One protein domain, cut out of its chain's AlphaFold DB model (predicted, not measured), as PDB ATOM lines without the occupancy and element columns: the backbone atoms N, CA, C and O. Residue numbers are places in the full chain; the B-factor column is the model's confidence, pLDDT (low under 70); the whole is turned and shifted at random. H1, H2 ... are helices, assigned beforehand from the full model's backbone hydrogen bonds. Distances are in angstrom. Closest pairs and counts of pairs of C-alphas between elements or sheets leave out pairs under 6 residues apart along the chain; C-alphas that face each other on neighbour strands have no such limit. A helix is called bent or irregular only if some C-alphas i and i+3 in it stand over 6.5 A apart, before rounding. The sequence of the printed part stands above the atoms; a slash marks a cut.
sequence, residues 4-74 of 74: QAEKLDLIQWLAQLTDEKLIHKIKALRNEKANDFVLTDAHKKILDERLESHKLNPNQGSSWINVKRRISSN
ATOM      1  N   GLN A   4     316.804 434.330 379.033       88.94
ATOM      2  CA  GLN A   4     316.110 435.358 379.815       88.94
ATOM      3  C   GLN A   4     314.833 435.808 379.105       88.94
ATOM      4  O   GLN A   4     313.787 435.911 379.747       88.94
ATOM      5  N   ALA A   5     314.907 435.996 377.786       90.19
ATOM      6  CA  ALA A   5     313.752 436.336 376.961       90.19
ATOM      7  C   ALA A   5     312.673 435.241 377.030       90.19
ATOM      8  O   ALA A   5     311.520 435.530 377.335       90.19
ATOM      9  N   GLU A   6     313.057 433.969 376.888       90.81
ATOM     10  CA  GLU A   6     312.100 432.853 376.960       90.81
ATOM     11  C   GLU A   6     311.418 432.722 378.329       90.81
ATOM     12  O   GLU A   6     310.238 432.373 378.417       90.81
ATOM     13  N   LYS A   7     312.137 433.009 379.421       88.88
ATOM     14  CA  LYS A   7     311.551 432.997 380.769       88.88
ATOM     15  C   LYS A   7     310.509 434.094 380.942       88.88
ATOM     16  O   LYS A   7     309.471 433.842 381.552       88.88
ATOM     17  N   LEU A   8     310.795 435.292 380.439       91.00
ATOM     18  CA  LEU A   8     309.875 436.426 380.502       91.00
ATOM     19  C   LEU A   8     308.597 436.141 379.714       91.00
ATOM     20  O   LEU A   8     307.507 436.299 380.264       91.00
ATOM     21  N   ASP A   9     308.730 435.621 378.494       91.69
ATOM     22  CA  ASP A   9     307.589 435.242 377.655       91.69
ATOM     23  C   ASP A   9     306.704 434.195 378.343       91.69
ATOM     24  O   ASP A   9     305.476 434.316 378.372       91.69
ATOM     25  N   LEU A  10     307.316 433.191 378.978       89.88
ATOM     26  CA  LEU A  10     306.586 432.146 379.693       89.88
ATOM     27  C   LEU A  10     305.838 432.684 380.924       89.88
ATOM     28  O   LEU A  10     304.704 432.276 381.178       89.88
ATOM     29  N   ILE A  11     306.438 433.611 381.678       90.44
ATOM     30  CA  ILE A  11     305.774 434.268 382.818       90.44
ATOM     31  C   ILE A  11     304.571 435.080 382.335       90.44
ATOM     32  O   ILE A  11     303.493 434.997 382.929       90.44
ATOM     33  N   GLN A  12     304.741 435.839 381.253       91.69
ATOM     34  CA  GLN A  12     303.681 436.672 380.701       91.69
ATOM     35  C   GLN A  12     302.513 435.829 380.177       91.69
ATOM     36  O   GLN A  12     301.357 436.132 380.471       91.69
ATOM     37  N   TRP A  13     302.809 434.728 379.485       93.06
ATOM     38  CA  TRP A  13     301.798 433.777 379.027       93.06
ATOM     39  C   TRP A  13     301.014 433.151 380.189       93.06
ATOM     40  O   TRP A  13     299.784 433.125 380.163       93.06
ATOM     41  N   LEU A  14     301.704 432.706 381.246       88.88
ATOM     42  CA  LEU A  14     301.053 432.143 382.435       88.88
ATOM     43  C   LEU A  14     300.158 433.160 383.152       88.88
ATOM     44  O   LEU A  14     299.094 432.787 383.642       88.88
ATOM     45  N   ALA A  15     300.564 434.431 383.210       89.69
ATOM     46  CA  ALA A  15     299.789 435.495 383.849       89.69
ATOM     47  C   ALA A  15     298.475 435.811 383.111       89.69
ATOM     48  O   ALA A  15     297.520 436.280 383.727       89.69
ATOM     49  N   GLN A  16     298.424 435.549 381.804       93.12
ATOM     50  CA  GLN A  16     297.247 435.767 380.959       93.12
ATOM     51  C   GLN A  16     296.365 434.517 380.824       93.12
ATOM     52  O   GLN A  16     295.308 434.569 380.192       93.12
ATOM     53  N   LEU A  17     296.782 433.386 381.395       90.81
ATOM     54  CA  LEU A  17     296.085 432.117 381.263       90.81
ATOM     55  C   LEU A  17     294.793 432.118 382.095       90.81
ATOM     56  O   LEU A  17     294.825 432.239 383.317       90.81
ATOM     57  N   THR A  18     293.656 431.933 381.429       89.50
ATOM     58  CA  THR A  18     292.325 431.883 382.063       89.50
ATOM     59  C   THR A  18     291.705 430.485 382.067       89.50
ATOM     60  O   THR A  18     290.728 430.248 382.775       89.50
ATOM     61  N   ASP A  19     292.271 429.537 381.314       92.75
ATOM     62  CA  ASP A  19     291.790 428.155 381.262       92.75
ATOM     63  C   ASP A  19     292.181 427.387 382.535       92.75
ATOM     64  O   ASP A  19     293.330 426.980 382.740       92.75
ATOM     65  N   GLU A  20     291.181 427.136 383.377       87.75
ATOM     66  CA  GLU A  20     291.321 426.429 384.644       87.75
ATOM     67  C   GLU A  20     291.849 424.990 384.496       87.75
ATOM     68  O   GLU A  20     292.633 424.535 385.337       87.75
ATOM     69  N   LYS A  21     291.483 424.265 383.428       87.12
ATOM     70  CA  LYS A  21     291.973 422.894 383.193       87.12
ATOM     71  C   LYS A  21     293.465 422.903 382.884       87.12
ATOM     72  O   LYS A  21     294.201 422.019 383.326       87.12
ATOM     73  N   LEU A  22     293.909 423.901 382.128       85.69
ATOM     74  CA  LEU A  22     295.307 424.085 381.756       85.69
ATOM     75  C   LEU A  22     296.142 424.510 382.975       85.69
ATOM     76  O   LEU A  22     297.195 423.921 383.228       85.69
ATOM     77  N   ILE A  23     295.617 425.412 383.813       88.88
ATOM     78  CA  ILE A  23     296.222 425.786 385.103       88.88
ATOM     79  C   ILE A  23     296.397 424.562 386.012       88.88
ATOM     80  O   ILE A  23     297.464 424.378 386.604       88.88
ATOM     81  N   HIS A  24     295.380 423.700 386.120       87.94
ATOM     82  CA  HIS A  24     295.460 422.485 386.935       87.94
ATOM     83  C   HIS A  24     296.549 421.524 386.449       87.94
ATOM     84  O   HIS A  24     297.317 421.012 387.265       87.94
ATOM     85  N   LYS A  25     296.676 421.321 385.132       85.88
ATOM     86  CA  LYS A  25     297.744 420.488 384.557       85.88
ATOM     87  C   LYS A  25     299.136 421.055 384.849       85.88
ATOM     88  O   LYS A  25     300.023 420.309 385.244       85.88
ATOM     89  N   ILE A  26     299.322 422.369 384.723       86.06
ATOM     90  CA  ILE A  26     300.610 423.026 385.013       86.06
ATOM     91  C   ILE A  26     300.965 422.908 386.502       86.06
ATOM     92  O   ILE A  26     302.111 422.612 386.847       86.06
ATOM     93  N   LYS A  27     299.981 423.071 387.396       84.00
ATOM     94  CA  LYS A  27     300.163 422.831 388.837       84.00
ATOM     95  C   LYS A  27     300.545 421.378 389.133       84.00
ATOM     96  O   LYS A  27     301.418 421.157 389.969       84.00
ATOM     97  N   ALA A  28     299.941 420.410 388.443       82.31
ATOM     98  CA  ALA A  28     300.293 419.000 388.582       82.31
ATOM     99  C   ALA A  28     301.748 418.739 388.163       82.31
ATOM    100  O   ALA A  28     302.502 418.196 388.960       82.31
ATOM    101  N   LEU A  29     302.183 419.240 387.001       81.50
ATOM    102  CA  LEU A  29     303.572 419.109 386.527       81.50
ATOM    103  C   LEU A  29     304.593 419.747 387.483       81.50
ATOM    104  O   LEU A  29     305.687 419.222 387.688       81.50
ATOM    105  N   ARG A  30     304.243 420.888 388.096       79.06
ATOM    106  CA  ARG A  30     305.073 421.519 389.134       79.06
ATOM    107  C   ARG A  30     305.194 420.631 390.376       79.06
ATOM    108  O   ARG A  30     306.275 420.550 390.952       79.06
ATOM    109  N   ASN A  31     304.099 419.990 390.781       71.44
ATOM    110  CA  ASN A  31     304.054 419.122 391.955       71.44
ATOM    111  C   ASN A  31     304.671 417.739 391.704       71.44
ATOM    112  O   ASN A  31     305.218 417.159 392.634       71.44
ATOM    113  N   GLU A  32     304.642 417.223 390.474       64.81
ATOM    114  CA  GLU A  32     305.311 415.969 390.101       64.81
ATOM    115  C   GLU A  32     306.820 416.043 390.342       64.81
ATOM    116  O   GLU A  32     307.387 415.103 390.879       64.81
ATOM    117  N   LYS A  33     307.454 417.194 390.078       56.47
ATOM    118  CA  LYS A  33     308.873 417.415 390.417       56.47
ATOM    119  C   LYS A  33     309.148 417.590 391.915       56.47
ATOM    120  O   LYS A  33     310.301 417.543 392.325       56.47
ATOM    121  N   ALA A  34     308.124 417.862 392.726       54.06
ATOM    122  CA  ALA A  34     308.252 417.944 394.183       54.06
ATOM    123  C   ALA A  34     308.001 416.585 394.856       54.06
ATOM    124  O   ALA A  34     308.526 416.322 395.935       54.06
ATOM    125  N   ASN A  35     307.228 415.718 394.198       53.31
ATOM    126  CA  ASN A  35     306.954 414.348 394.602       53.31
ATOM    127  C   ASN A  35     307.785 413.374 393.761       53.31
ATOM    128  O   ASN A  35     307.228 412.479 393.122       53.31
ATOM    129  N   ASP A  36     309.112 413.494 393.831       56.78
ATOM    130  CA  ASP A  36     310.018 412.388 393.503       56.78
ATOM    131  C   ASP A  36     309.827 411.277 394.551       56.78
ATOM    132  O   ASP A  36     310.701 410.976 395.365       56.78
ATOM    133  N   PHE A  37     308.637 410.668 394.582       60.09
ATOM    134  CA  PHE A  37     308.399 409.443 395.319       60.09
ATOM    135  C   PHE A  37     309.151 408.336 394.587       60.09
ATOM    136  O   PHE A  37     308.619 407.610 393.747       60.09
ATOM    137  N   VAL A  38     310.440 408.243 394.886       67.00
ATOM    138  CA  VAL A  38     311.271 407.135 394.455       67.00
ATOM    139  C   VAL A  38     310.799 405.921 395.244       67.00
ATOM    140  O   VAL A  38     310.897 405.881 396.472       67.00
ATOM    141  N   LEU A  39     310.262 404.920 394.541       70.12
ATOM    142  CA  LEU A  39     310.000 403.614 395.136       70.12
ATOM    143  C   LEU A  39     311.304 403.104 395.753       70.12
ATOM    144  O   LEU A  39     312.260 402.803 395.034       70.12
ATOM    145  N   THR A  40     311.332 403.019 397.082       82.19
ATOM    146  CA  THR A  40     312.441 402.403 397.810       82.19
ATOM    147  C   THR A  40     312.583 400.949 397.371       82.19
ATOM    148  O   THR A  40     311.614 400.315 396.938       82.19
ATOM    149  N   ASP A  41     313.777 400.382 397.512       84.12
ATOM    150  CA  ASP A  41     314.005 398.984 397.128       84.12
ATOM    151  C   ASP A  41     313.133 398.012 397.937       84.12
ATOM    152  O   ASP A  41     312.707 396.982 397.422       84.12
ATOM    153  N   ALA A  42     312.761 398.387 399.167       84.06
ATOM    154  CA  ALA A  42     311.779 397.655 399.963       84.06
ATOM    155  C   ALA A  42     310.388 397.636 399.304       84.06
ATOM    156  O   ALA A  42     309.753 396.585 399.239       84.06
ATOM    157  N   HIS A  43     309.919 398.771 398.773       84.44
ATOM    158  CA  HIS A  43     308.648 398.825 398.051       84.44
ATOM    159  C   HIS A  43     308.697 398.022 396.745       84.44
ATOM    160  O   HIS A  43     307.730 397.328 396.430       84.44
ATOM    161  N   LYS A  44     309.818 398.073 396.012       87.25
ATOM    162  CA  LYS A  44     310.011 397.271 394.791       87.25
ATOM    163  C   LYS A  44     309.975 395.777 395.089       87.25
ATOM    164  O   LYS A  44     309.216 395.058 394.454       87.25
ATOM    165  N   LYS A  45     310.685 395.335 396.130       91.88
ATOM    166  CA  LYS A  45     310.699 393.931 396.553       91.88
ATOM    167  C   LYS A  45     309.294 393.402 396.857       91.88
ATOM    168  O   LYS A  45     308.934 392.326 396.397       91.88
ATOM    169  N   ILE A  46     308.477 394.179 397.571       90.56
ATOM    170  CA  ILE A  46     307.084 393.801 397.866       90.56
ATOM    171  C   ILE A  46     306.248 393.684 396.581       90.56
ATOM    172  O   ILE A  46     305.380 392.813 396.481       90.56
ATOM    173  N   LEU A  47     306.470 394.568 395.604       88.88
ATOM    174  CA  LEU A  47     305.783 394.502 394.312       88.88
ATOM    175  C   LEU A  47     306.198 393.260 393.526       88.88
ATOM    176  O   LEU A  47     305.315 392.563 393.030       88.88
ATOM    177  N   ASP A  48     307.494 392.954 393.471       91.50
ATOM    178  CA  ASP A  48     308.025 391.775 392.782       91.50
ATOM    179  C   ASP A  48     307.474 390.479 393.396       91.50
ATOM    180  O   ASP A  48     306.955 389.621 392.683       91.50
ATOM    181  N   GLU A  49     307.470 390.370 394.730       90.81
ATOM    182  CA  GLU A  49     306.886 389.231 395.451       90.81
ATOM    183  C   GLU A  49     305.392 389.051 395.136       90.81
ATOM    184  O   GLU A  49     304.913 387.936 394.908       90.81
ATOM    185  N   ARG A  50     304.634 390.153 395.088       88.31
ATOM    186  CA  ARG A  50     303.202 390.125 394.751       88.31
ATOM    187  C   ARG A  50     302.952 389.756 393.295       88.31
ATOM    188  O   ARG A  50     301.999 389.027 393.019       88.31
ATOM    189  N   LEU A  51     303.784 390.247 392.381       88.50
ATOM    190  CA  LEU A  51     303.736 389.917 390.960       88.50
ATOM    191  C   LEU A  51     303.975 388.426 390.740       88.50
ATOM    192  O   LEU A  51     303.177 387.784 390.060       88.50
ATOM    193  N   GLU A  52     305.013 387.864 391.355       90.62
ATOM    194  CA  GLU A  52     305.299 386.431 391.273       90.62
ATOM    195  C   GLU A  52     304.180 385.591 391.900       90.62
ATOM    196  O   GLU A  52     303.699 384.641 391.282       90.62
ATOM    197  N   SER A  53     303.668 385.988 393.069       86.62
ATOM    198  CA  SER A  53     302.534 385.301 393.700       86.62
ATOM    199  C   SER A  53     301.286 385.286 392.806       86.62
ATOM    200  O   SER A  53     300.627 384.253 392.668       86.62
ATOM    201  N   HIS A  54     300.986 386.403 392.135       86.31
ATOM    202  CA  HIS A  54     299.863 386.499 391.205       86.31
ATOM    203  C   HIS A  54     300.087 385.694 389.918       86.31
ATOM    204  O   HIS A  54     299.146 385.082 389.417       86.31
ATOM    205  N   LYS A  55     301.313 385.654 389.375       86.19
ATOM    206  CA  LYS A  55     301.642 384.789 388.225       86.19
ATOM    207  C   LYS A  55     301.412 383.316 388.556       86.19
ATOM    208  O   LYS A  55     300.877 382.586 387.727       86.19
ATOM    209  N   LEU A  56     301.793 382.897 389.763       89.06
ATOM    210  CA  LEU A  56     301.597 381.528 390.239       89.06
ATOM    211  C   LEU A  56     300.127 381.234 390.571       89.06
ATOM    212  O   LEU A  56     299.665 380.119 390.350       89.06
ATOM    213  N   ASN A  57     299.382 382.225 391.076       86.25
ATOM    214  CA  ASN A  57     298.001 382.065 391.531       86.25
ATOM    215  C   ASN A  57     297.093 383.215 391.043       86.25
ATOM    216  O   ASN A  57     296.660 384.051 391.843       86.25
ATOM    217  N   PRO A  58     296.726 383.250 389.748       81.19
ATOM    218  CA  PRO A  58     295.994 384.376 389.153       81.19
ATOM    219  C   PRO A  58     294.592 384.593 389.747       81.19
ATOM    220  O   PRO A  58     294.046 385.690 389.686       81.19
ATOM    221  N   ASN A  59     294.014 383.566 390.374       83.44
ATOM    222  CA  ASN A  59     292.679 383.617 390.978       83.44
ATOM    223  C   ASN A  59     292.700 383.862 392.500       83.44
ATOM    224  O   ASN A  59     291.656 383.795 393.142       83.44
ATOM    225  N   GLN A  60     293.868 384.130 393.099       80.56
ATOM    226  CA  GLN A  60     293.994 384.364 394.546       80.56
ATOM    227  C   GLN A  60     293.468 385.751 394.973       80.56
ATOM    228  O   GLN A  60     293.283 386.025 396.161       80.56
ATOM    229  N   GLY A  61     293.206 386.634 394.007       79.69
ATOM    230  CA  GLY A  61     292.594 387.936 394.236       79.69
ATOM    231  C   GLY A  61     291.108 387.837 394.590       79.69
ATOM    232  O   GLY A  61     290.372 386.987 394.097       79.69
ATOM    233  N   SER A  62     290.628 388.753 395.431       85.44
ATOM    234  CA  SER A  62     289.190 388.918 395.659       85.44
ATOM    235  C   SER A  62     288.615 389.940 394.685       85.44
ATOM    236  O   SER A  62     289.152 391.036 394.543       85.44
ATOM    237  N   SER A  63     287.477 389.622 394.063       87.56
ATOM    238  CA  SER A  63     286.714 390.615 393.300       87.56
ATOM    239  C   SER A  63     286.316 391.789 394.195       87.56
ATOM    240  O   SER A  63     285.843 391.596 395.320       87.56
ATOM    241  N   TRP A  64     286.434 393.004 393.660       84.56
ATOM    242  CA  TRP A  64     286.047 394.235 394.344       84.56
ATOM    243  C   TRP A  64     284.603 394.206 394.863       84.56
ATOM    244  O   TRP A  64     284.327 394.688 395.959       84.56
ATOM    245  N   ILE A  65     283.689 393.557 394.135       87.81
ATOM    246  CA  ILE A  65     282.287 393.391 394.547       87.81
ATOM    247  C   ILE A  65     282.196 392.602 395.863       87.81
ATOM    248  O   ILE A  65     281.444 392.970 396.766       87.81
ATOM    249  N   ASN A  66     282.989 391.536 395.996       86.56
ATOM    250  CA  ASN A  66     283.013 390.698 397.195       86.56
ATOM    251  C   ASN A  66     283.689 391.408 398.373       86.56
ATOM    252  O   ASN A  66     283.239 391.264 399.510       86.56
ATOM    253  N   VAL A  67     284.735 392.194 398.107       88.25
ATOM    254  CA  VAL A  67     285.390 393.030 399.123       88.25
ATOM    255  C   VAL A  67     284.415 394.081 399.648       88.25
ATOM    256  O   VAL A  67     284.222 394.168 400.857       88.25
ATOM    257  N   LYS A  68     283.737 394.809 398.751       89.00
ATOM    258  CA  LYS A  68     282.750 395.836 399.105       89.00
ATOM    259  C   LYS A  68     281.620 395.266 399.960       89.00
ATOM    260  O   LYS A  68     281.271 395.846 400.979       89.00
ATOM    261  N   ARG A  69     281.095 394.093 399.592       90.00
ATOM    262  CA  ARG A  69     280.076 393.400 400.390       90.00
ATOM    263  C   ARG A  69     280.575 393.101 401.807       90.00
ATOM    264  O   ARG A  69     279.857 393.364 402.755       90.00
ATOM    265  N   ARG A  70     281.810 392.610 401.954       90.56
ATOM    266  CA  ARG A  70     282.397 392.262 403.260       90.56
ATOM    267  C   ARG A  70     282.548 393.471 404.181       90.56
ATOM    268  O   ARG A  70     282.225 393.370 405.354       90.56
ATOM    269  N   ILE A  71     283.041 394.590 403.653       91.06
ATOM    270  CA  ILE A  71     283.281 395.801 404.451       91.06
ATOM    271  C   ILE A  71     281.997 396.572 404.768       91.06
ATOM    272  O   ILE A  71     281.974 397.291 405.751       91.06
ATOM    273  N   SER A  72     280.948 396.444 403.948       81.44
ATOM    274  CA  SER A  72     279.642 397.074 404.197       81.44
ATOM    275  C   SER A  72     278.715 396.238 405.083       81.44
ATOM    276  O   SER A  72     277.638 396.705 405.436       81.44
ATOM    277  N   SER A  73     279.087 394.992 405.386       71.12
ATOM    278  CA  SER A  73     278.368 394.113 406.320       71.12
ATOM    279  C   SER A  73     278.956 394.123 407.741       71.12
ATOM    280  O   SER A  73     278.457 393.381 408.582       71.12
ATOM    281  N   ASN A  74     279.985 394.943 407.987       54.72
ATOM    282  CA  ASN A  74     280.520 395.303 409.308       54.72
ATOM    283  C   ASN A  74     280.093 396.730 409.659       54.72
ATOM    284  O   ASN A  74     279.960 397.004 410.868       54.72
TER     285      ASN A  74
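AT A GLANCE: This is residues 4 to 74 of the 74 residues of the protein "Addiction module protein" of Flavobacteriales bacterium (UniProt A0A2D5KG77). Four separate helices are strung along an extended chain like beads, with no core: H1 and H2 make a bent pair at one end, a stretched link leads on to H3, and H4 ends the row at a corner. The printed part has 71 residues, with H1, H2, H3 and H4 in that order and no named strand, and its class is all helix. It is extended, with a radius of gyration of the C-alphas of 22.3 A and spans of 58 by 34 by 20 A.

IN THESE COORDINATES: H1, residues 4 to 15, begins at C-alpha 4 (316.110, 435.358, 379.815) and is 16.8 A long. H2, residues 20 to 32, measures 18.3 A. H3, residues 41 to 56, is the longest at 22.5 A. H4, residues 64 to 72, measures 12.1 A and ends at C-alpha 72 (279.642, 397.074, 404.197).

HOW THE PARTS SIT: H1 and H2 are only just apart, their closest C-alphas 8.4 A from each other, and a tight link of 4 residues joins them. H2 and H3 are apart, and so are H3 and H4. In H1, H2, H3 and H4 every O i to N i+4 pair is within hydrogen-bond range.

THE WHOLE: The C-alphas of Ala 5 and Ser 73, the two farthest apart, are 62.4 A from each other. The printed part has no cut, and no link is long. Residues 32 to 38 and residue 74 have pLDDT under 70.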